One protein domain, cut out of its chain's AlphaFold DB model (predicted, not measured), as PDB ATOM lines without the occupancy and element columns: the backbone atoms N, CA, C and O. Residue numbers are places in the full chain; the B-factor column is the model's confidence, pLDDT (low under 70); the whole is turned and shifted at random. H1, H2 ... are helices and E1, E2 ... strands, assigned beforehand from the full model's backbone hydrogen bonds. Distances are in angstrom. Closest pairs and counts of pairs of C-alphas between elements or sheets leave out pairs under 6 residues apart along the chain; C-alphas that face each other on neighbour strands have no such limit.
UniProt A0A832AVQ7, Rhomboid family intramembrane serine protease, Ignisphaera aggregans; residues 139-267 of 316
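AT A GLANCE: This is residues 139 to 267 of the 316 residues of the protein "Rhomboid family intramembrane serine protease" of Ignisphaera aggregans (UniProt A0A832AVQ7). One twisted sheet of seven strands curls round a single helix, H1, which sits in its hollow near the middle of the domain. The long strands E4, E5, E6 and E7 each bend sharply as they cover the helix, and E1, E2 and the short E3 continue the wall at the other side of the sheet. The printed part has 129 residues, with elements in the order E1 E2 E3 H1 E4 E5 E6 E7, and the class is mostly strand. The sheet's order is E3 E2 E1 E7 E6 E5 E4, antiparallel throughout. The whole is compact, with a radius of gyration of the C-alphas of 14.0 A and spans of 42 by 34 by 27 A.

HOW THE PARTS SIT: E1, residues 139 to 146, and E2, residues 149 to 158, form a hairpin, with N 142 and O 153 2.9 A apart. E2 and the edge strand E3, residues 163 to 165, form another, with N 165 and O 156 at 2.8 A. These three strands make a meander, each the antiparallel neighbour of the one before. H1, residues 170 to 181, is on the sheet, and each of its O i to N i+4 pairs is within hydrogen-bond range. Its closest C-alphas to E1 are those of Pro 172 and Val 144, 5.7 A apart. E4, residues 195 to 206, is the other edge strand and bends by 84 degrees at residue 203; its closest C-alphas to H1 are those of Val 204 and Trp 181, 6.8 A apart. E5, residues 211 to 223, bends by 90 degrees at residue 220 and pairs with E4, N 217 and O 200 being 2.8 A apart. E6, residues 229 to 243, bends by 96 degrees at residue 233 and is the antiparallel neighbour of E5, with N 235 and O 218 within hydrogen-bond range at 2.8 A. E7, residues 249 to 266, bends by 110 degrees at residue 253; N 257 and O 236 are 2.8 A apart. E4 to E7 make a second meander. E7 is also the antiparallel neighbour of E1, with N 143 and O 261 at 2.8 A. E3 and E4 are apart.

IN THESE COORDINATES: E1 begins at C-alpha 139, (-6.850, -25.359, -16.008), and spans 22.9 A; E2 spans 29.5 A and E3 7.2 A. H1 runs 16.2 A from C-alpha 170 at (-17.996, -38.799, -12.760). E4 measures 27.6 A, E5 28.4 A, E6 28.0 A and E7 32.5 A, ending at C-alpha 266, (-3.458, -20.001, -14.806).

THE WHOLE: The C-alphas farthest apart are those of Thr 194 and Trp 246, 44.3 A. The printed part has no cut, and the link from H1 to E4, residues 182 to 194, is long. No printed residue has a pLDDT under 70.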
ATOM      1  N   ILE A 139      -6.704 -23.917 -15.845       94.38
ATOM      2  CA  ILE A 139      -6.850 -25.359 -16.008       94.38
ATOM      3  C   ILE A 139      -6.631 -25.981 -14.642       94.38
ATOM      4  O   ILE A 139      -5.649 -25.685 -13.960       94.38
ATOM      5  N   ILE A 140      -7.584 -26.803 -14.235       96.56
ATOM      6  CA  ILE A 140      -7.652 -27.397 -12.913       96.56
ATOM      7  C   ILE A 140      -7.536 -28.906 -13.076       96.56
ATOM      8  O   ILE A 140      -8.460 -29.550 -13.562       96.56
ATOM      9  N   ASP A 141      -6.414 -29.469 -12.647       97.56
ATOM     10  CA  ASP A 141      -6.249 -30.909 -12.510       97.56
ATOM     11  C   ASP A 141      -6.979 -31.372 -11.249       97.56
ATOM     12  O   ASP A 141      -6.649 -30.955 -10.135       97.56
ATOM     13  N   VAL A 142      -7.964 -32.250 -11.423       97.81
ATOM     14  CA  VAL A 142      -8.780 -32.807 -10.344       97.81
ATOM     15  C   VAL A 142      -8.467 -34.292 -10.225       97.81
ATOM     16  O   VAL A 142      -8.774 -35.082 -11.116       97.81
ATOM     17  N   ASN A 143      -7.847 -34.680  -9.115       97.69
ATOM     18  CA  ASN A 143      -7.542 -36.062  -8.778       97.69
ATOM     19  C   ASN A 143      -8.384 -36.489  -7.574       97.69
ATOM     20  O   ASN A 143      -8.330 -35.865  -6.518       97.69
ATOM     21  N   VAL A 144      -9.160 -37.553  -7.729       97.25
ATOM     22  CA  VAL A 144     -10.089 -38.033  -6.708       97.25
ATOM     23  C   VAL A 144      -9.828 -39.500  -6.443       97.25
ATOM     24  O   VAL A 144      -9.869 -40.295  -7.375       97.25
ATOM     25  N   CYS A 145      -9.609 -39.861  -5.184       93.75
ATOM     26  CA  CYS A 145      -9.419 -41.236  -4.750       93.75
ATOM     27  C   CYS A 145     -10.507 -41.648  -3.753       93.75
ATOM     28  O   CYS A 145     -10.868 -40.880  -2.857       93.75
ATOM     29  N   ASN A 146     -11.003 -42.871  -3.908       91.31
ATOM     30  CA  ASN A 146     -11.944 -43.513  -2.998       91.31
ATOM     31  C   ASN A 146     -11.533 -44.979  -2.824       91.31
ATOM     32  O   ASN A 146     -11.485 -45.703  -3.819       91.31
ATOM     33  N   GLN A 147     -11.218 -45.392  -1.594       82.00
ATOM     34  CA  GLN A 147     -10.846 -46.763  -1.228       82.00
ATOM     35  C   GLN A 147      -9.828 -47.367  -2.215       82.00
ATOM     36  O   GLN A 147     -10.074 -48.396  -2.836       82.00
ATOM     37  N   ASP A 148      -8.710 -46.655  -2.401       83.12
ATOM     38  CA  ASP A 148      -7.561 -46.973  -3.272       83.12
ATOM     39  C   ASP A 148      -7.749 -46.828  -4.793       83.12
ATOM     40  O   ASP A 148      -6.768 -46.873  -5.540       83.12
ATOM     41  N   ILE A 149      -8.962 -46.559  -5.283       91.19
ATOM     42  CA  ILE A 149      -9.200 -46.287  -6.708       91.19
ATOM     43  C   ILE A 149      -9.159 -44.781  -6.953       91.19
ATOM     44  O   ILE A 149      -9.967 -44.034  -6.397       91.19
ATOM     45  N   CYS A 150      -8.240 -44.336  -7.812       93.94
ATOM     46  CA  CYS A 150      -8.077 -42.929  -8.168       93.94
ATOM     47  C   CYS A 150      -8.497 -42.645  -9.615       93.94
ATOM     48  O   CYS A 150      -8.131 -43.366 -10.542       93.94
ATOM     49  N   PHE A 151      -9.198 -41.533  -9.805       96.81
ATOM     50  CA  PHE A 151      -9.581 -40.981 -11.098       96.81
ATOM     51  C   PHE A 151      -9.022 -39.570 -11.229       96.81
ATOM     52  O   PHE A 151      -9.105 -38.774 -10.293       96.81
ATOM     53  N   ARG A 152      -8.492 -39.244 -12.407       96.81
ATOM     54  CA  ARG A 152      -7.989 -37.908 -12.725       96.81
ATOM     55  C   ARG A 152      -8.664 -37.385 -13.977       96.81
ATOM     56  O   ARG A 152      -8.783 -38.115 -14.954       96.81
ATOM     57  N   ASP A 153      -9.030 -36.114 -13.941       97.56
ATOM     58  CA  ASP A 153      -9.551 -35.387 -15.092       97.56
ATOM     59  C   ASP A 153      -9.310 -33.875 -14.923       97.56
ATOM     60  O   ASP A 153      -8.826 -33.435 -13.875       97.56
ATOM     61  N   GLN A 154      -9.614 -33.082 -15.947       96.88
ATOM     62  CA  GLN A 154      -9.385 -31.640 -15.971       96.88
ATOM     63  C   GLN A 154     -10.689 -30.847 -16.008       96.88
ATOM     64  O   GLN A 154     -11.670 -31.239 -16.636       96.88
ATOM     65  N   ALA A 155     -10.672 -29.693 -15.351       95.81
ATOM     66  CA  ALA A 155     -11.704 -28.672 -15.435       95.81
ATOM     67  C   ALA A 155     -11.094 -27.364 -15.954       95.81
ATOM     68  O   ALA A 155      -9.888 -27.138 -15.829       95.81
ATOM     69  N   ALA A 156     -11.928 -26.482 -16.497       94.62
ATOM     70  CA  ALA A 156     -11.540 -25.105 -16.786       94.62
ATOM     71  C   ALA A 156     -12.369 -24.150 -15.927       94.62
ATOM     72  O   ALA A 156     -13.558 -24.380 -15.726       94.62
ATOM     73  N   TYR A 157     -11.758 -23.079 -15.430       93.31
ATOM     74  CA  TYR A 157     -12.440 -22.070 -14.624       93.31
ATOM     75  C   TYR A 157     -12.022 -20.662 -15.036       93.31
ATOM     76  O   TYR A 157     -10.834 -20.370 -15.198       93.31
ATOM     77  N   THR A 158     -13.003 -19.778 -15.181       90.62
ATOM     78  CA  THR A 158     -12.804 -18.365 -15.492       90.62
ATOM     79  C   THR A 158     -13.343 -17.523 -14.329       90.62
ATOM     80  O   THR A 158     -14.556 -17.450 -14.128       90.62
ATOM     81  N   PRO A 159     -12.472 -16.834 -13.562       86.81
ATOM     82  CA  PRO A 159     -12.901 -16.075 -12.381       86.81
ATOM     83  C   PRO A 159     -13.743 -14.846 -12.726       86.81
ATOM     84  O   PRO A 159     -14.471 -14.323 -11.878       86.81
ATOM     85  N   LEU A 160     -13.596 -14.356 -13.961       81.06
ATOM     86  CA  LEU A 160     -14.406 -13.296 -14.536       81.06
ATOM     87  C   LEU A 160     -15.699 -13.921 -15.077       81.06
ATOM     88  O   LEU A 160     -15.688 -14.500 -16.156       81.06
ATOM     89  N   GLY A 161     -16.788 -13.816 -14.316       78.31
ATOM     90  CA  GLY A 161     -18.087 -14.408 -14.666       78.31
ATOM     91  C   GLY A 161     -18.471 -15.652 -13.857       78.31
ATOM     92  O   GLY A 161     -19.625 -16.053 -13.933       78.31
ATOM     93  N   ASP A 162     -17.560 -16.203 -13.038       84.75
ATOM     94  CA  ASP A 162     -17.794 -17.429 -12.241       84.75
ATOM     95  C   ASP A 162     -18.226 -18.621 -13.124       84.75
ATOM     96  O   ASP A 162     -19.111 -19.404 -12.779       84.75
ATOM     97  N   GLU A 163     -17.614 -18.727 -14.308       88.62
ATOM     98  CA  GLU A 163     -17.916 -19.753 -15.309       88.62
ATOM     99  C   GLU A 163     -16.910 -20.906 -15.216       88.62
ATOM    100  O   GLU A 163     -15.704 -20.691 -15.058       88.62
ATOM    101  N   ALA A 164     -17.392 -22.144 -15.338       92.06
ATOM    102  CA  ALA A 164     -16.551 -23.332 -15.294       92.06
ATOM    103  C   ALA A 164     -16.998 -24.398 -16.299       92.06
ATOM    104  O   ALA A 164     -18.189 -24.602 -16.525       92.06
ATOM    105  N   ILE A 165     -16.029 -25.125 -16.848       93.69
ATOM    106  CA  ILE A 165     -16.239 -26.369 -17.587       93.69
ATOM    107  C   ILE A 165     -15.843 -27.503 -16.652       93.69
ATOM    108  O   ILE A 165     -14.678 -27.610 -16.263       93.69
ATOM    109  N   SER A 166     -16.813 -28.331 -16.274       94.06
ATOM    110  CA  SER A 166     -16.576 -29.442 -15.357       94.06
ATOM    111  C   SER A 166     -15.862 -30.620 -16.038       94.06
ATOM    112  O   SER A 166     -15.989 -30.798 -17.251       94.06
ATOM    113  N   PRO A 167     -15.192 -31.483 -15.254       96.44
ATOM    114  CA  PRO A 167     -14.640 -32.744 -15.738       96.44
ATOM    115  C   PRO A 167     -15.665 -33.650 -16.439       96.44
ATOM    116  O   PRO A 167     -16.858 -33.652 -16.117       96.44
ATOM    117  N   SER A 168     -15.189 -34.482 -17.359       94.19
ATOM    118  CA  SER A 168     -15.976 -35.491 -18.076       94.19
ATOM    119  C   SER A 168     -16.165 -36.784 -17.272       94.19
ATOM    120  O   SER A 168     -17.175 -37.465 -17.445       94.19
ATOM    121  N   ILE A 169     -15.245 -37.114 -16.360       94.94
ATOM    122  CA  ILE A 169     -15.321 -38.299 -15.488       94.94
ATOM    123  C   ILE A 169     -16.147 -38.002 -14.227       94.94
ATOM    124  O   ILE A 169     -16.002 -36.953 -13.601       94.94
ATOM    125  N   ASP A 170     -16.986 -38.957 -13.815       92.31
ATOM    126  CA  ASP A 170     -17.996 -38.799 -12.760       92.31
ATOM    127  C   ASP A 170     -17.457 -38.316 -11.404       92.31
ATOM    128  O   ASP A 170     -17.900 -37.278 -10.914       92.31
ATOM    129  N   LEU A 171     -16.516 -39.033 -10.776       93.69
ATOM    130  CA  LEU A 171     -16.015 -38.678  -9.436       93.69
ATOM    131  C   LEU A 171     -15.278 -37.323  -9.406       93.69
ATOM    132  O   LEU A 171     -15.636 -36.490  -8.565       93.69
ATOM    133  N   PRO A 172     -14.326 -37.038 -10.322       96.69
ATOM    134  CA  PRO A 172     -13.747 -35.703 -10.477       96.69
ATOM    135  C   PRO A 172     -14.798 -34.618 -10.718       96.69
ATOM    136  O   PRO A 172     -14.744 -33.571 -10.072       96.69
ATOM    137  N   ARG A 173     -15.800 -34.869 -11.575       94.62
ATOM    138  CA  ARG A 173     -16.887 -33.917 -11.848       94.62
ATOM    139  C   ARG A 173     -17.697 -33.603 -10.603       94.62
ATOM    140  O   ARG A 173     -17.974 -32.435 -10.334       94.62
ATOM    141  N   ILE A 174     -18.078 -34.628  -9.841       93.75
ATOM    142  CA  ILE A 174     -18.828 -34.454  -8.596       93.75
ATOM    143  C   ILE A 174     -18.003 -33.611  -7.624       93.75
ATOM    144  O   ILE A 174     -18.497 -32.573  -7.183       93.75
ATOM    145  N   ALA A 175     -16.759 -34.009  -7.336       95.62
ATOM    146  CA  ALA A 175     -15.880 -33.308  -6.400       95.62
ATOM    147  C   ALA A 175     -15.664 -31.839  -6.799       95.62
ATOM    148  O   ALA A 175     -15.884 -30.941  -5.985       95.62
ATOM    149  N   PHE A 176     -15.320 -31.590  -8.065       96.25
ATOM    150  CA  PHE A 176     -15.122 -30.244  -8.596       96.25
ATOM    151  C   PHE A 176     -16.380 -29.383  -8.464       96.25
ATOM    152  O   PHE A 176     -16.321 -28.290  -7.909       96.25
ATOM    153  N   ASN A 177     -17.545 -29.894  -8.875       93.88
ATOM    154  CA  ASN A 177     -18.798 -29.145  -8.775       93.88
ATOM    155  C   ASN A 177     -19.178 -28.850  -7.315       93.88
ATOM    156  O   ASN A 177     -19.799 -27.826  -7.047       93.88
ATOM    157  N   ARG A 178     -18.800 -29.702  -6.346       93.12
ATOM    158  CA  ARG A 178     -18.997 -29.400  -4.914       93.12
ATOM    159  C   ARG A 178     -18.114 -28.249  -4.445       93.12
ATOM    160  O   ARG A 178     -18.609 -27.362  -3.753       93.12
ATOM    161  N   LEU A 179     -16.845 -28.233  -4.844       94.69
ATOM    162  CA  LEU A 179     -15.933 -27.125  -4.542       94.69
ATOM    163  C   LEU A 179     -16.399 -25.822  -5.213       94.69
ATOM    164  O   LEU A 179     -16.355 -24.762  -4.595       94.69
ATOM    165  N   LEU A 180     -16.898 -25.902  -6.448       93.56
ATOM    166  CA  LEU A 180     -17.417 -24.751  -7.183       93.56
ATOM    167  C   LEU A 180     -18.677 -24.186  -6.516       93.56
ATOM    168  O   LEU A 180     -18.724 -23.013  -6.161       93.56
ATOM    169  N   TRP A 181     -19.696 -25.019  -6.287       90.94
ATOM    170  CA  TRP A 181     -20.981 -24.546  -5.762       90.94
ATOM    171  C   TRP A 181     -20.931 -24.124  -4.289       90.94
ATOM    172  O   TRP A 181     -21.760 -23.321  -3.868       90.94
ATOM    173  N   SER A 182     -19.971 -24.632  -3.507       91.44
ATOM    174  CA  SER A 182     -19.719 -24.154  -2.137       91.44
ATOM    175  C   SER A 182     -19.015 -22.796  -2.082       91.44
ATOM    176  O   SER A 182     -18.923 -22.215  -1.004       91.44
ATOM    177  N   GLY A 183     -18.511 -22.291  -3.213       91.06
ATOM    178  CA  GLY A 183     -17.685 -21.084  -3.260       91.06
ATOM    179  C   GLY A 183     -16.240 -21.315  -2.815       91.06
ATOM    180  O   GLY A 183     -15.491 -20.361  -2.664       91.06
ATOM    181  N   VAL A 184     -15.807 -22.564  -2.624       93.50
ATOM    182  CA  VAL A 184     -14.427 -22.880  -2.221       93.50
ATOM    183  C   VAL A 184     -13.425 -22.622  -3.353       93.50
ATOM    184  O   VAL A 184     -12.276 -22.296  -3.087       93.50
ATOM    185  N   ILE A 185     -13.836 -22.721  -4.621       94.94
ATOM    186  CA  ILE A 185     -12.948 -22.424  -5.763       94.94
ATOM    187  C   ILE A 185     -12.492 -20.954  -5.778       94.94
ATOM    188  O   ILE A 185     -11.380 -20.678  -6.234       94.94
ATOM    189  N   LYS A 186     -13.307 -20.021  -5.267       93.56
ATOM    190  CA  LYS A 186     -12.988 -18.591  -5.234       93.56
ATOM    191  C   LYS A 186     -13.304 -17.964  -3.880       93.56
ATOM    192  O   LYS A 186     -14.463 -17.823  -3.505       93.56
ATOM    193  N   ASN A 187     -12.264 -17.508  -3.198       92.88
ATOM    194  CA  ASN A 187     -12.341 -16.813  -1.926       92.88
ATOM    195  C   ASN A 187     -11.472 -15.548  -1.954       92.88
ATOM    196  O   ASN A 187     -10.266 -15.608  -1.724       92.88
ATOM    197  N   ASP A 188     -12.109 -14.398  -2.179       88.75
ATOM    198  CA  ASP A 188     -11.435 -13.092  -2.270       88.75
ATOM    199  C   ASP A 188     -10.866 -12.601  -0.919       88.75
ATOM    200  O   ASP A 188     -10.139 -11.611  -0.873       88.75
ATOM    201  N   ILE A 189     -11.196 -13.273   0.191       90.50
ATOM    202  CA  ILE A 189     -10.774 -12.902   1.552       90.50
ATOM    203  C   ILE A 189      -9.541 -13.711   1.990       90.50
ATOM    204  O   ILE A 189      -8.817 -13.303   2.900       90.50
ATOM    205  N   ALA A 190      -9.289 -14.870   1.375       90.31
ATOM    206  CA  ALA A 190      -8.199 -15.746   1.785       90.31
ATOM    207  C   ALA A 190      -6.821 -15.101   1.521       90.31
ATOM    208  O   ALA A 190      -6.602 -14.543   0.445       90.31
ATOM    209  N   PRO A 191      -5.863 -15.196   2.466       92.06
ATOM    210  CA  PRO A 191      -4.514 -14.693   2.250       92.06
ATOM    211  C   PRO A 191      -3.835 -15.445   1.091       92.06
ATOM    212  O   PRO A 191      -3.814 -16.683   1.090       92.06
ATOM    213  N   PRO A 192      -3.248 -14.727   0.119       92.62
ATOM    214  CA  PRO A 192      -2.646 -15.351  -1.046       92.62
ATOM    215  C   PRO A 192      -1.405 -16.157  -0.665       92.62
ATOM    216  O   PRO A 192      -0.685 -15.834   0.284       92.62
ATOM    217  N   SER A 193      -1.152 -17.226  -1.418       92.06
ATOM    218  CA  SER A 193      -0.002 -18.130  -1.275       92.06
ATOM    219  C   SER A 193       0.165 -18.732   0.126       92.06
ATOM    220  O   SER A 193       1.235 -19.237   0.464       92.06
ATOM    221  N   THR A 194      -0.889 -18.702   0.942       94.50
ATOM    222  CA  THR A 194      -0.881 -19.191   2.319       94.50
ATOM    223  C   THR A 194      -1.798 -20.400   2.436       94.50
ATOM    224  O   THR A 194      -2.900 -20.414   1.890       94.50
ATOM    225  N   LEU A 195      -1.338 -21.430   3.147       95.81
ATOM    226  CA  LEU A 195      -2.150 -22.609   3.417       95.81
ATOM    227  C   LEU A 195      -3.236 -22.261   4.436       95.81
ATOM    228  O   LEU A 195      -2.930 -21.925   5.579       95.81
ATOM    229  N   VAL A 196      -4.496 -22.384   4.032       96.12
ATOM    230  CA  VAL A 196      -5.661 -22.114   4.877       96.12
ATOM    231  C   VAL A 196      -6.478 -23.385   5.113       96.12
ATOM    232  O   VAL A 196      -6.618 -24.209   4.201       96.12
ATOM    233  N   PRO A 197      -7.015 -23.587   6.329       96.75
ATOM    234  CA  PRO A 197      -7.976 -24.651   6.576       96.75
ATOM    235  C   PRO A 197      -9.293 -24.341   5.859       96.75
ATOM    236  O   PRO A 197      -9.736 -23.194   5.813       96.75
ATOM    237  N   ILE A 198      -9.918 -25.375   5.307       96.12
ATOM    238  CA  ILE A 198     -11.218 -25.297   4.647       96.12
ATOM    239  C   ILE A 198     -12.137 -26.278   5.361       96.12
ATOM    240  O   ILE A 198     -11.891 -27.483   5.348       96.12
ATOM    241  N   ASP A 199     -13.178 -25.743   5.987       95.81
ATOM    242  CA  ASP A 199     -14.242 -26.511   6.622       95.81
ATOM    243  C   ASP A 199     -15.579 -25.903   6.203       95.81
ATOM    244  O   ASP A 199     -15.935 -24.788   6.589       95.81
ATOM    245  N   PHE A 200     -16.285 -26.618   5.336       95.31
ATOM    246  CA  PHE A 200     -17.614 -26.257   4.880       95.31
ATOM    247  C   PHE A 200     -18.577 -27.370   5.257       95.31
ATOM    248  O   PHE A 200     -18.339 -28.538   4.947       95.31
ATOM    249  N   ARG A 201     -19.721 -27.015   5.842       95.62
ATOM    250  CA  ARG A 201     -20.811 -27.954   6.106       95.62
ATOM    251  C   ARG A 201     -22.148 -27.268   5.901       95.62
ATOM    252  O   ARG A 201     -22.467 -26.301   6.585       95.62
ATOM    253  N   GLY A 202     -22.961 -27.799   4.997       92.75
ATOM    254  CA  GLY A 202     -24.269 -27.219   4.729       92.75
ATOM    255  C   GLY A 202     -24.975 -27.829   3.532       92.75
ATOM    256  O   GLY A 202     -24.526 -28.812   2.943       92.75
ATOM    257  N   ASN A 203     -26.106 -27.226   3.178       91.44
ATOM    258  CA  ASN A 203     -26.832 -27.562   1.964       91.44
ATOM    259  C   ASN A 203     -26.558 -26.503   0.900       91.44
ATOM    260  O   ASN A 203     -26.689 -25.311   1.170       91.44
ATOM    261  N   VAL A 204     -26.239 -26.946  -0.310       89.75
ATOM    262  CA  VAL A 204     -25.988 -26.082  -1.466       89.75
ATOM    263  C   VAL A 204     -26.982 -26.428  -2.567       89.75
ATOM    264  O   VAL A 204     -27.362 -27.589  -2.733       89.75
ATOM    265  N   VAL A 205     -27.452 -25.417  -3.296       88.06
ATOM    266  CA  VAL A 205     -28.316 -25.614  -4.463       88.06
ATOM    267  C   VAL A 205     -27.426 -25.856  -5.675       88.06
ATOM    268  O   VAL A 205     -26.601 -25.012  -6.018       88.06
ATOM    269  N   ALA A 206     -27.598 -26.999  -6.332       83.81
ATOM    270  CA  ALA A 206     -26.979 -27.257  -7.624       83.81
ATOM    271  C   ALA A 206     -27.561 -26.283  -8.655       83.81
ATOM    272  O   ALA A 206     -28.722 -26.440  -9.036       83.81
ATOM    273  N   ARG A 207     -26.781 -25.269  -9.066       74.06
ATOM    274  CA  ARG A 207     -27.263 -24.156  -9.911       74.06
ATOM    275  C   ARG A 207     -27.945 -24.650 -11.191       74.06
ATOM    276  O   ARG A 207     -28.980 -24.113 -11.560       74.06
ATOM    277  N   ASP A 208     -27.431 -25.731 -11.772       76.50
ATOM    278  CA  ASP A 208     -27.916 -26.272 -13.048       76.50
ATOM    279  C   ASP A 208     -29.250 -27.032 -12.934       76.50
ATOM    280  O   ASP A 208     -29.957 -27.192 -13.924       76.50
ATOM    281  N   TYR A 209     -29.605 -27.506 -11.733       82.31
ATOM    282  CA  TYR A 209     -30.739 -28.422 -11.530       82.31
ATOM    283  C   TYR A 209     -31.750 -27.947 -10.478       82.31
ATOM    284  O   TYR A 209     -32.807 -28.552 -10.323       82.31
ATOM    285  N   GLY A 210     -31.429 -26.915  -9.692       84.44
ATOM    286  CA  GLY A 210     -32.281 -26.419  -8.603       84.44
ATOM    287  C   GLY A 210     -32.413 -27.373  -7.404       84.44
ATOM    288  O   GLY A 210     -33.221 -27.134  -6.506       84.44
ATOM    289  N   ILE A 211     -31.623 -28.450  -7.355       88.25
ATOM    290  CA  ILE A 211     -31.696 -29.474  -6.305       88.25
ATOM    291  C   ILE A 211     -30.804 -29.083  -5.129       88.25
ATOM    292  O   ILE A 211     -29.622 -28.782  -5.300       88.25
ATOM    293  N   ARG A 212     -31.355 -29.140  -3.911       90.81
ATOM    294  CA  ARG A 212     -30.575 -29.000  -2.675       90.81
ATOM    295  C   ARG A 212     -29.847 -30.298  -2.363       90.81
ATOM    296  O   ARG A 212     -30.477 -31.339  -2.178       90.81
ATOM    297  N   ILE A 213     -28.535 -30.202  -2.242       92.00
ATOM    298  CA  ILE A 213     -27.663 -31.302  -1.853       92.00
ATOM    299  C   ILE A 213     -26.968 -30.962  -0.545       92.00
ATOM    300  O   ILE A 213     -26.519 -29.833  -0.345       92.00
ATOM    301  N   PHE A 214     -26.858 -31.943   0.342       93.44
ATOM    302  CA  PHE A 214     -25.941 -31.829   1.463       93.44
ATOM    303  C   PHE A 214     -24.510 -31.965   0.959       93.44
ATOM    304  O   PHE A 214     -24.209 -32.790   0.085       93.44
ATOM    305  N   MET A 215     -23.618 -31.189   1.554       94.00
ATOM    306  CA  MET A 215     -22.191 -31.388   1.410       94.00
ATOM    307  C   MET A 215     -21.444 -31.016   2.689       94.00
ATOM    308  O   MET A 215     -21.822 -30.105   3.431       94.00
ATOM    309  N   GLN A 216     -20.350 -31.726   2.910       96.75
ATOM    310  CA  GLN A 216     -19.322 -31.397   3.872       96.75
ATOM    311  C   GLN A 216     -17.972 -31.506   3.166       96.75
ATOM    312  O   GLN A 216     -17.706 -32.510   2.509       96.75
ATOM    313  N   ILE A 217     -17.150 -30.471   3.274       97.25
ATOM    314  CA  ILE A 217     -15.822 -30.384   2.665       97.25
ATOM    315  C   ILE A 217     -14.861 -30.068   3.798       97.25
ATOM    316  O   ILE A 217     -15.031 -29.056   4.473       97.25
ATOM    317  N   VAL A 218     -13.867 -30.925   4.004       97.88
ATOM    318  CA  VAL A 218     -12.843 -30.722   5.030       97.88
ATOM    319  C   VAL A 218     -11.484 -30.898   4.385       97.88
ATOM    320  O   VAL A 218     -11.215 -31.914   3.750       97.88
ATOM    321  N   GLY A 219     -10.607 -29.917   4.538       97.25
ATOM    322  CA  GLY A 219      -9.287 -29.983   3.939       97.25
ATOM    323  C   GLY A 219      -8.464 -28.736   4.174       97.25
ATOM    324  O   GLY A 219      -8.709 -27.945   5.087       97.25
ATOM    325  N   ARG A 220      -7.448 -28.575   3.337       97.62
ATOM    326  CA  ARG A 220      -6.596 -27.391   3.313       97.62
ATOM    327  C   ARG A 220      -6.392 -26.965   1.877       97.62
ATOM    328  O   ARG A 220      -6.260 -27.814   0.997       97.62
ATOM    329  N   GLY A 221      -6.358 -25.661   1.656       96.94
ATOM    330  CA  GLY A 221      -6.150 -25.097   0.334       96.94
ATOM    331  C   GLY A 221      -5.208 -23.909   0.349       96.94
ATOM    332  O   GLY A 221      -4.920 -23.339   1.397       96.94
ATOM    333  N   VAL A 222      -4.713 -23.557  -0.826       97.25
ATOM    334  CA  VAL A 222      -3.910 -22.360  -1.073       97.25
ATOM    335  C   VAL A 222      -4.606 -21.579  -2.174       97.25
ATOM    336  O   VAL A 222      -5.014 -22.173  -3.171       97.25
ATOM    337  N   TYR A 223      -4.719 -20.268  -1.998       95.94
ATOM    338  CA  TYR A 223      -5.314 -19.360  -2.976       95.94
ATOM    339  C   TYR A 223      -4.236 -18.479  -3.610       95.94
ATOM    340  O   TYR A 223      -3.214 -18.211  -2.980       95.94
ATOM    341  N   ASP A 224      -4.431 -18.043  -4.851       92.69
ATOM    342  CA  ASP A 224      -3.564 -17.035  -5.464       92.69
ATOM    343  C   ASP A 224      -3.969 -15.601  -5.083       92.69
ATOM    344  O   ASP A 224      -4.915 -15.363  -4.336       92.69
ATOM    345  N   GLU A 225      -3.235 -14.625  -5.617       89.62
ATOM    346  CA  GLU A 225      -3.485 -13.184  -5.453       89.62
ATOM    347  C   GLU A 225      -4.874 -12.710  -5.920       89.62
ATOM    348  O   GLU A 225      -5.283 -11.600  -5.595       89.62
ATOM    349  N   ARG A 226      -5.610 -13.544  -6.663       87.69
ATOM    350  CA  ARG A 226      -6.962 -13.269  -7.168       87.69
ATOM    351  C   ARG A 226      -8.029 -14.055  -6.408       87.69
ATOM    352  O   ARG A 226      -9.173 -14.105  -6.855       87.69
ATOM    353  N   GLY A 227      -7.654 -14.695  -5.299       91.88
ATOM    354  CA  GLY A 227      -8.561 -15.496  -4.492       91.88
ATOM    355  C   GLY A 227      -8.982 -16.798  -5.165       91.88
ATOM    356  O   GLY A 227      -9.986 -17.370  -4.764       91.88
ATOM    357  N   VAL A 228      -8.268 -17.294  -6.185       94.25
ATOM    358  CA  VAL A 228      -8.591 -18.576  -6.837       94.25
ATOM    359  C   VAL A 228      -7.824 -19.713  -6.179       94.25
ATOM    360  O   VAL A 228      -6.627 -19.595  -5.925       94.25
ATOM    361  N   LEU A 229      -8.509 -20.823  -5.906       96.38
ATOM    362  CA  LEU A 229      -7.937 -22.005  -5.270       96.38
ATOM    363  C   LEU A 229      -6.911 -22.687  -6.189       96.38
ATOM    364  O   LEU A 229      -7.274 -23.366  -7.149       96.38
ATOM    365  N   ILE A 230      -5.622 -22.538  -5.874       95.69
ATOM    366  CA  ILE A 230      -4.516 -23.104  -6.658       95.69
ATOM    367  C   ILE A 230      -4.088 -24.494  -6.231       95.69
ATOM    368  O   ILE A 230      -3.558 -25.254  -7.042       95.69
ATOM    369  N   ASN A 231      -4.318 -24.838  -4.973       97.50
ATOM    370  CA  ASN A 231      -4.046 -26.163  -4.453       97.50
ATOM    371  C   ASN A 231      -5.100 -26.497  -3.407       97.50
ATOM    372  O   ASN A 231      -5.447 -25.636  -2.600       97.50
ATOM    373  N   PHE A 232      -5.593 -27.726  -3.402       98.12
ATOM    374  CA  PHE A 232      -6.452 -28.234  -2.347       98.12
ATOM    375  C   PHE A 232      -6.221 -29.719  -2.138       98.12
ATOM    376  O   PHE A 232      -6.156 -30.474  -3.103       98.12
ATOM    377  N   THR A 233      -6.167 -30.118  -0.872       97.94
ATOM    378  CA  THR A 233      -6.208 -31.518  -0.455       97.94
ATOM    379  C   THR A 233      -7.223 -31.654   0.670       97.94
ATOM    380  O   THR A 233      -7.147 -30.947   1.682       97.94
ATOM    381  N   GLY A 234      -8.170 -32.573   0.519       97.31
ATOM    382  CA  GLY A 234      -9.210 -32.798   1.519       97.31
ATOM    383  C   GLY A 234     -10.112 -33.979   1.201       97.31
ATOM    384  O   GLY A 234      -9.844 -34.747   0.283       97.31
ATOM    385  N   SER A 235     -11.193 -34.104   1.959       97.06
ATOM    386  CA  SER A 235     -12.253 -35.087   1.752       97.06
ATOM    387  C   SER A 235     -13.597 -34.393   1.562       97.06
ATOM    388  O   SER A 235     -13.810 -33.253   1.994       97.06
ATOM    389  N   ILE A 236     -14.508 -35.076   0.869       97.12
ATOM    390  CA  ILE A 236     -15.841 -34.553   0.567       97.12
ATOM    391  C   ILE A 236     -16.886 -35.611   0.893       97.12
ATOM    392  O   ILE A 236     -16.810 -36.750   0.441       97.12
ATOM    393  N   VAL A 237     -17.920 -35.209   1.625       96.38
ATOM    394  CA  VAL A 237     -19.140 -35.993   1.824       96.38
ATOM    395  C   VAL A 237     -20.267 -35.257   1.136       96.38
ATOM    396  O   VAL A 237     -20.479 -34.084   1.420       96.38
ATOM    397  N   THR A 238     -21.004 -35.892   0.229       95.19
ATOM    398  CA  THR A 238     -22.059 -35.181  -0.508       95.19
ATOM    399  C   THR A 238     -23.152 -36.105  -1.009       95.19
ATOM    400  O   THR A 238     -22.921 -37.290  -1.230       95.19
ATOM    401  N   ASP A 239     -24.342 -35.554  -1.219       93.94
ATOM    402  CA  ASP A 239     -25.375 -36.239  -1.985       93.94
ATOM    403  C   ASP A 239     -25.076 -36.139  -3.495       93.94
ATOM    404  O   ASP A 239     -24.692 -35.083  -4.024       93.94
ATOM    405  N   VAL A 240     -25.256 -37.250  -4.206       91.31
ATOM    406  CA  VAL A 240     -25.099 -37.310  -5.665       91.31
ATOM    407  C   VAL A 240     -26.382 -36.836  -6.344       91.31
ATOM    408  O   VAL A 240     -27.471 -36.936  -5.784       91.31
ATOM    409  N   ILE A 241     -26.255 -36.292  -7.550       90.44
ATOM    410  CA  ILE A 241     -27.394 -35.972  -8.411       90.44
ATOM    411  C   ILE A 241     -27.387 -36.987  -9.545       90.44
ATOM    412  O   ILE A 241     -26.403 -37.078 -10.276       90.44
ATOM    413  N   ASN A 242     -28.471 -37.741  -9.669       89.31
ATOM    414  CA  ASN A 242     -28.664 -38.680 -10.761       89.31
ATOM    415  C   ASN A 242     -29.411 -37.964 -11.879       89.31
ATOM    416  O   ASN A 242     -30.470 -37.390 -11.636       89.31
ATOM    417  N   VAL A 243     -28.870 -38.011 -13.091       87.62
ATOM    418  CA  VAL A 243     -29.507 -37.442 -14.282       87.62
ATOM    419  C   VAL A 243     -29.835 -38.594 -15.216       87.62
ATOM    420  O   VAL A 243     -28.956 -39.379 -15.567       87.62
ATOM    421  N   ASN A 244     -31.110 -38.742 -15.570       89.44
ATOM    422  CA  ASN A 244     -31.523 -39.774 -16.517       89.44
ATOM    423  C   ASN A 244     -31.301 -39.324 -17.974       89.44
ATOM    424  O   ASN A 244     -30.952 -38.177 -18.245       89.44
ATOM    425  N   ILE A 245     -31.557 -40.222 -18.928       89.38
ATOM    426  CA  ILE A 245     -31.404 -39.947 -20.370       89.38
ATOM    427  C   ILE A 245     -32.287 -38.800 -20.892       89.38
ATOM    428  O   ILE A 245     -32.032 -38.269 -21.966       89.38
ATOM    429  N   TRP A 246     -33.317 -38.414 -20.137       89.19
ATOM    430  CA  TRP A 246     -34.231 -37.320 -20.464       89.19
ATOM    431  C   TRP A 246     -33.815 -35.992 -19.814       89.19
ATOM    432  O   TRP A 246     -34.559 -35.020 -19.886       89.19
ATOM    433  N   GLY A 247     -32.656 -35.943 -19.146       82.94
ATOM    434  CA  GLY A 247     -32.162 -34.751 -18.454       82.94
ATOM    435  C   GLY A 247     -32.873 -34.451 -17.131       82.94
ATOM    436  O   GLY A 247     -32.644 -33.402 -16.534       82.94
ATOM    437  N   ILE A 248     -33.727 -35.357 -16.646       86.25
ATOM    438  CA  ILE A 248     -34.422 -35.181 -15.370       86.25
ATOM    439  C   ILE A 248     -33.452 -35.539 -14.249       86.25
ATOM    440  O   ILE A 248     -32.974 -36.675 -14.159       86.25
ATOM    441  N   ALA A 249     -33.183 -34.557 -13.392       89.44
ATOM    442  CA  ALA A 249     -32.300 -34.695 -12.250       89.44
ATOM    443  C   ALA A 249     -33.075 -35.081 -10.983       89.44
ATOM    444  O   ALA A 249     -34.138 -34.535 -10.687       89.44
ATOM    445  N   SER A 250     -32.520 -36.000 -10.197       89.69
ATOM    446  CA  SER A 250     -33.039 -36.378  -8.884       89.69
ATOM    447  C   SER A 250     -31.910 -36.509  -7.865       89.69
ATOM    448  O   SER A 250     -30.746 -36.737  -8.203       89.69
ATOM    449  N   ARG A 251     -32.248 -36.334  -6.584       89.44
ATOM    450  CA  ARG A 251     -31.295 -36.532  -5.489       89.44
ATOM    451  C   ARG A 251     -31.037 -38.028  -5.314       89.44
ATOM    452  O   ARG A 251     -31.968 -38.796  -5.098       89.44
ATOM    453  N   GLY A 252     -29.774 -38.414  -5.415       87.94
ATOM    454  CA  GLY A 252     -29.287 -39.769  -5.206       87.94
ATOM    455  C   GLY A 252     -28.736 -39.994  -3.800       87.94
ATOM    456  O   GLY A 252     -28.983 -39.225  -2.867       87.94
ATOM    457  N   ASN A 253     -27.964 -41.072  -3.668       91.38
ATOM    458  CA  ASN A 253     -27.353 -41.473  -2.406       91.38
ATOM    459  C   ASN A 253     -26.232 -40.521  -1.982       91.38
ATOM    460  O   ASN A 253     -25.601 -39.846  -2.802       91.38
ATOM    461  N   ARG A 254     -25.963 -40.510  -0.675       93.50
ATOM    462  CA  ARG A 254     -24.786 -39.857  -0.115       93.50
ATOM    463  C   ARG A 254     -23.549 -40.703  -0.369       93.50
ATOM    464  O   ARG A 254     -23.551 -41.893  -0.073       93.50
ATOM    465  N   ILE A 255     -22.502 -40.065  -0.868       93.44
ATOM    466  CA  ILE A 255     -21.190 -40.669  -1.078       93.44
ATOM    467  C   ILE A 255     -20.149 -40.025  -0.168       93.44
ATOM    468  O   ILE A 255     -20.295 -38.876   0.265       93.44
ATOM    469  N   TYR A 256     -19.094 -40.790   0.090       94.25
ATOM    470  CA  TYR A 256     -17.889 -40.354   0.774       94.25
ATOM    471  C   TYR A 256     -16.726 -40.414  -0.217       94.25
ATOM    472  O   TYR A 256     -16.569 -41.405  -0.927       94.25
ATOM    473  N   ILE A 257     -15.968 -39.327  -0.304       94.19
ATOM    474  CA  ILE A 257     -14.782 -39.205  -1.142       94.19
ATOM    475  C   ILE A 257     -13.588 -39.013  -0.209       94.19
ATOM    476  O   ILE A 257     -13.444 -37.945   0.393       94.19
ATOM    477  N   ASP A 258     -12.751 -40.047  -0.107       93.62
ATOM    478  CA  ASP A 258     -11.637 -40.122   0.845       93.62
ATOM    479  C   ASP A 258     -10.606 -39.015   0.636       93.62
ATOM    480  O   ASP A 258     -10.151 -38.391   1.597       93.62
ATOM    481  N   ARG A 259     -10.216 -38.793  -0.624       96.38
ATOM    482  CA  ARG A 259      -9.194 -37.814  -0.986       96.38
ATOM    483  C   ARG A 259      -9.540 -37.119  -2.291       96.38
ATOM    484  O   ARG A 259      -9.769 -37.758  -3.313       96.38
ATOM    485  N   VAL A 260      -9.502 -35.800  -2.254       97.50
ATOM    486  CA  VAL A 260      -9.570 -34.910  -3.406       97.50
ATOM    487  C   VAL A 260      -8.313 -34.065  -3.380       97.50
ATOM    488  O   VAL A 260      -8.099 -33.326  -2.424       97.50
ATOM    489  N   ASP A 261      -7.513 -34.180  -4.431       97.62
ATOM    490  CA  ASP A 261      -6.365 -33.331  -4.700       97.62
ATOM    491  C   ASP A 261      -6.665 -32.491  -5.942       97.62
ATOM    492  O   ASP A 261      -6.923 -33.022  -7.022       97.62
ATOM    493  N   LEU A 262      -6.625 -31.174  -5.794       97.56
ATOM    494  CA  LEU A 262      -6.863 -30.219  -6.867       97.56
ATOM    495  C   LEU A 262      -5.622 -29.357  -7.044       97.56
ATOM    496  O   LEU A 262      -5.086 -28.827  -6.072       97.56
ATOM    497  N   LYS A 263      -5.183 -29.188  -8.289       97.25
ATOM    498  CA  LYS A 263      -4.130 -28.236  -8.655       97.25
ATOM    499  C   LYS A 263      -4.620 -27.370  -9.796       97.25
ATOM    500  O   LYS A 263      -5.000 -27.896 -10.834       97.25
ATOM    501  N   SER A 264      -4.602 -26.055  -9.616       93.94
ATOM    502  CA  SER A 264      -4.938 -25.123 -10.689       93.94
ATOM    503  C   SER A 264      -3.703 -24.400 -11.192       93.94
ATOM    504  O   SER A 264      -2.827 -24.017 -10.414       93.94
ATOM    505  N   GLN A 265      -3.678 -24.167 -12.494       91.12
ATOM    506  CA  GLN A 265      -2.691 -23.342 -13.164       91.12
ATOM    507  C   GLN A 265      -3.406 -22.312 -14.030       91.12
ATOM    508  O   GLN A 265      -4.281 -22.653 -14.825       91.12
ATOM    509  N   ASP A 266      -3.021 -21.048 -13.890       88.00
ATOM    510  CA  ASP A 266      -3.458 -20.001 -14.806       88.00
ATOM    511  C   ASP A 266      -2.690 -20.145 -16.124       88.00
ATOM    512  O   ASP A 266      -1.525 -19.755 -16.230       88.00
ATOM    513  N   VAL A 267      -3.338 -20.739 -17.127       83.56
ATOM    514  CA  VAL A 267      -2.740 -20.958 -18.455       83.56
ATOM    515  C   VAL A 267      -2.762 -19.700 -19.312       83.56
ATOM    516  O   VAL A 267      -2.025 -19.602 -20.290       83.56
TER     517      VAL A 267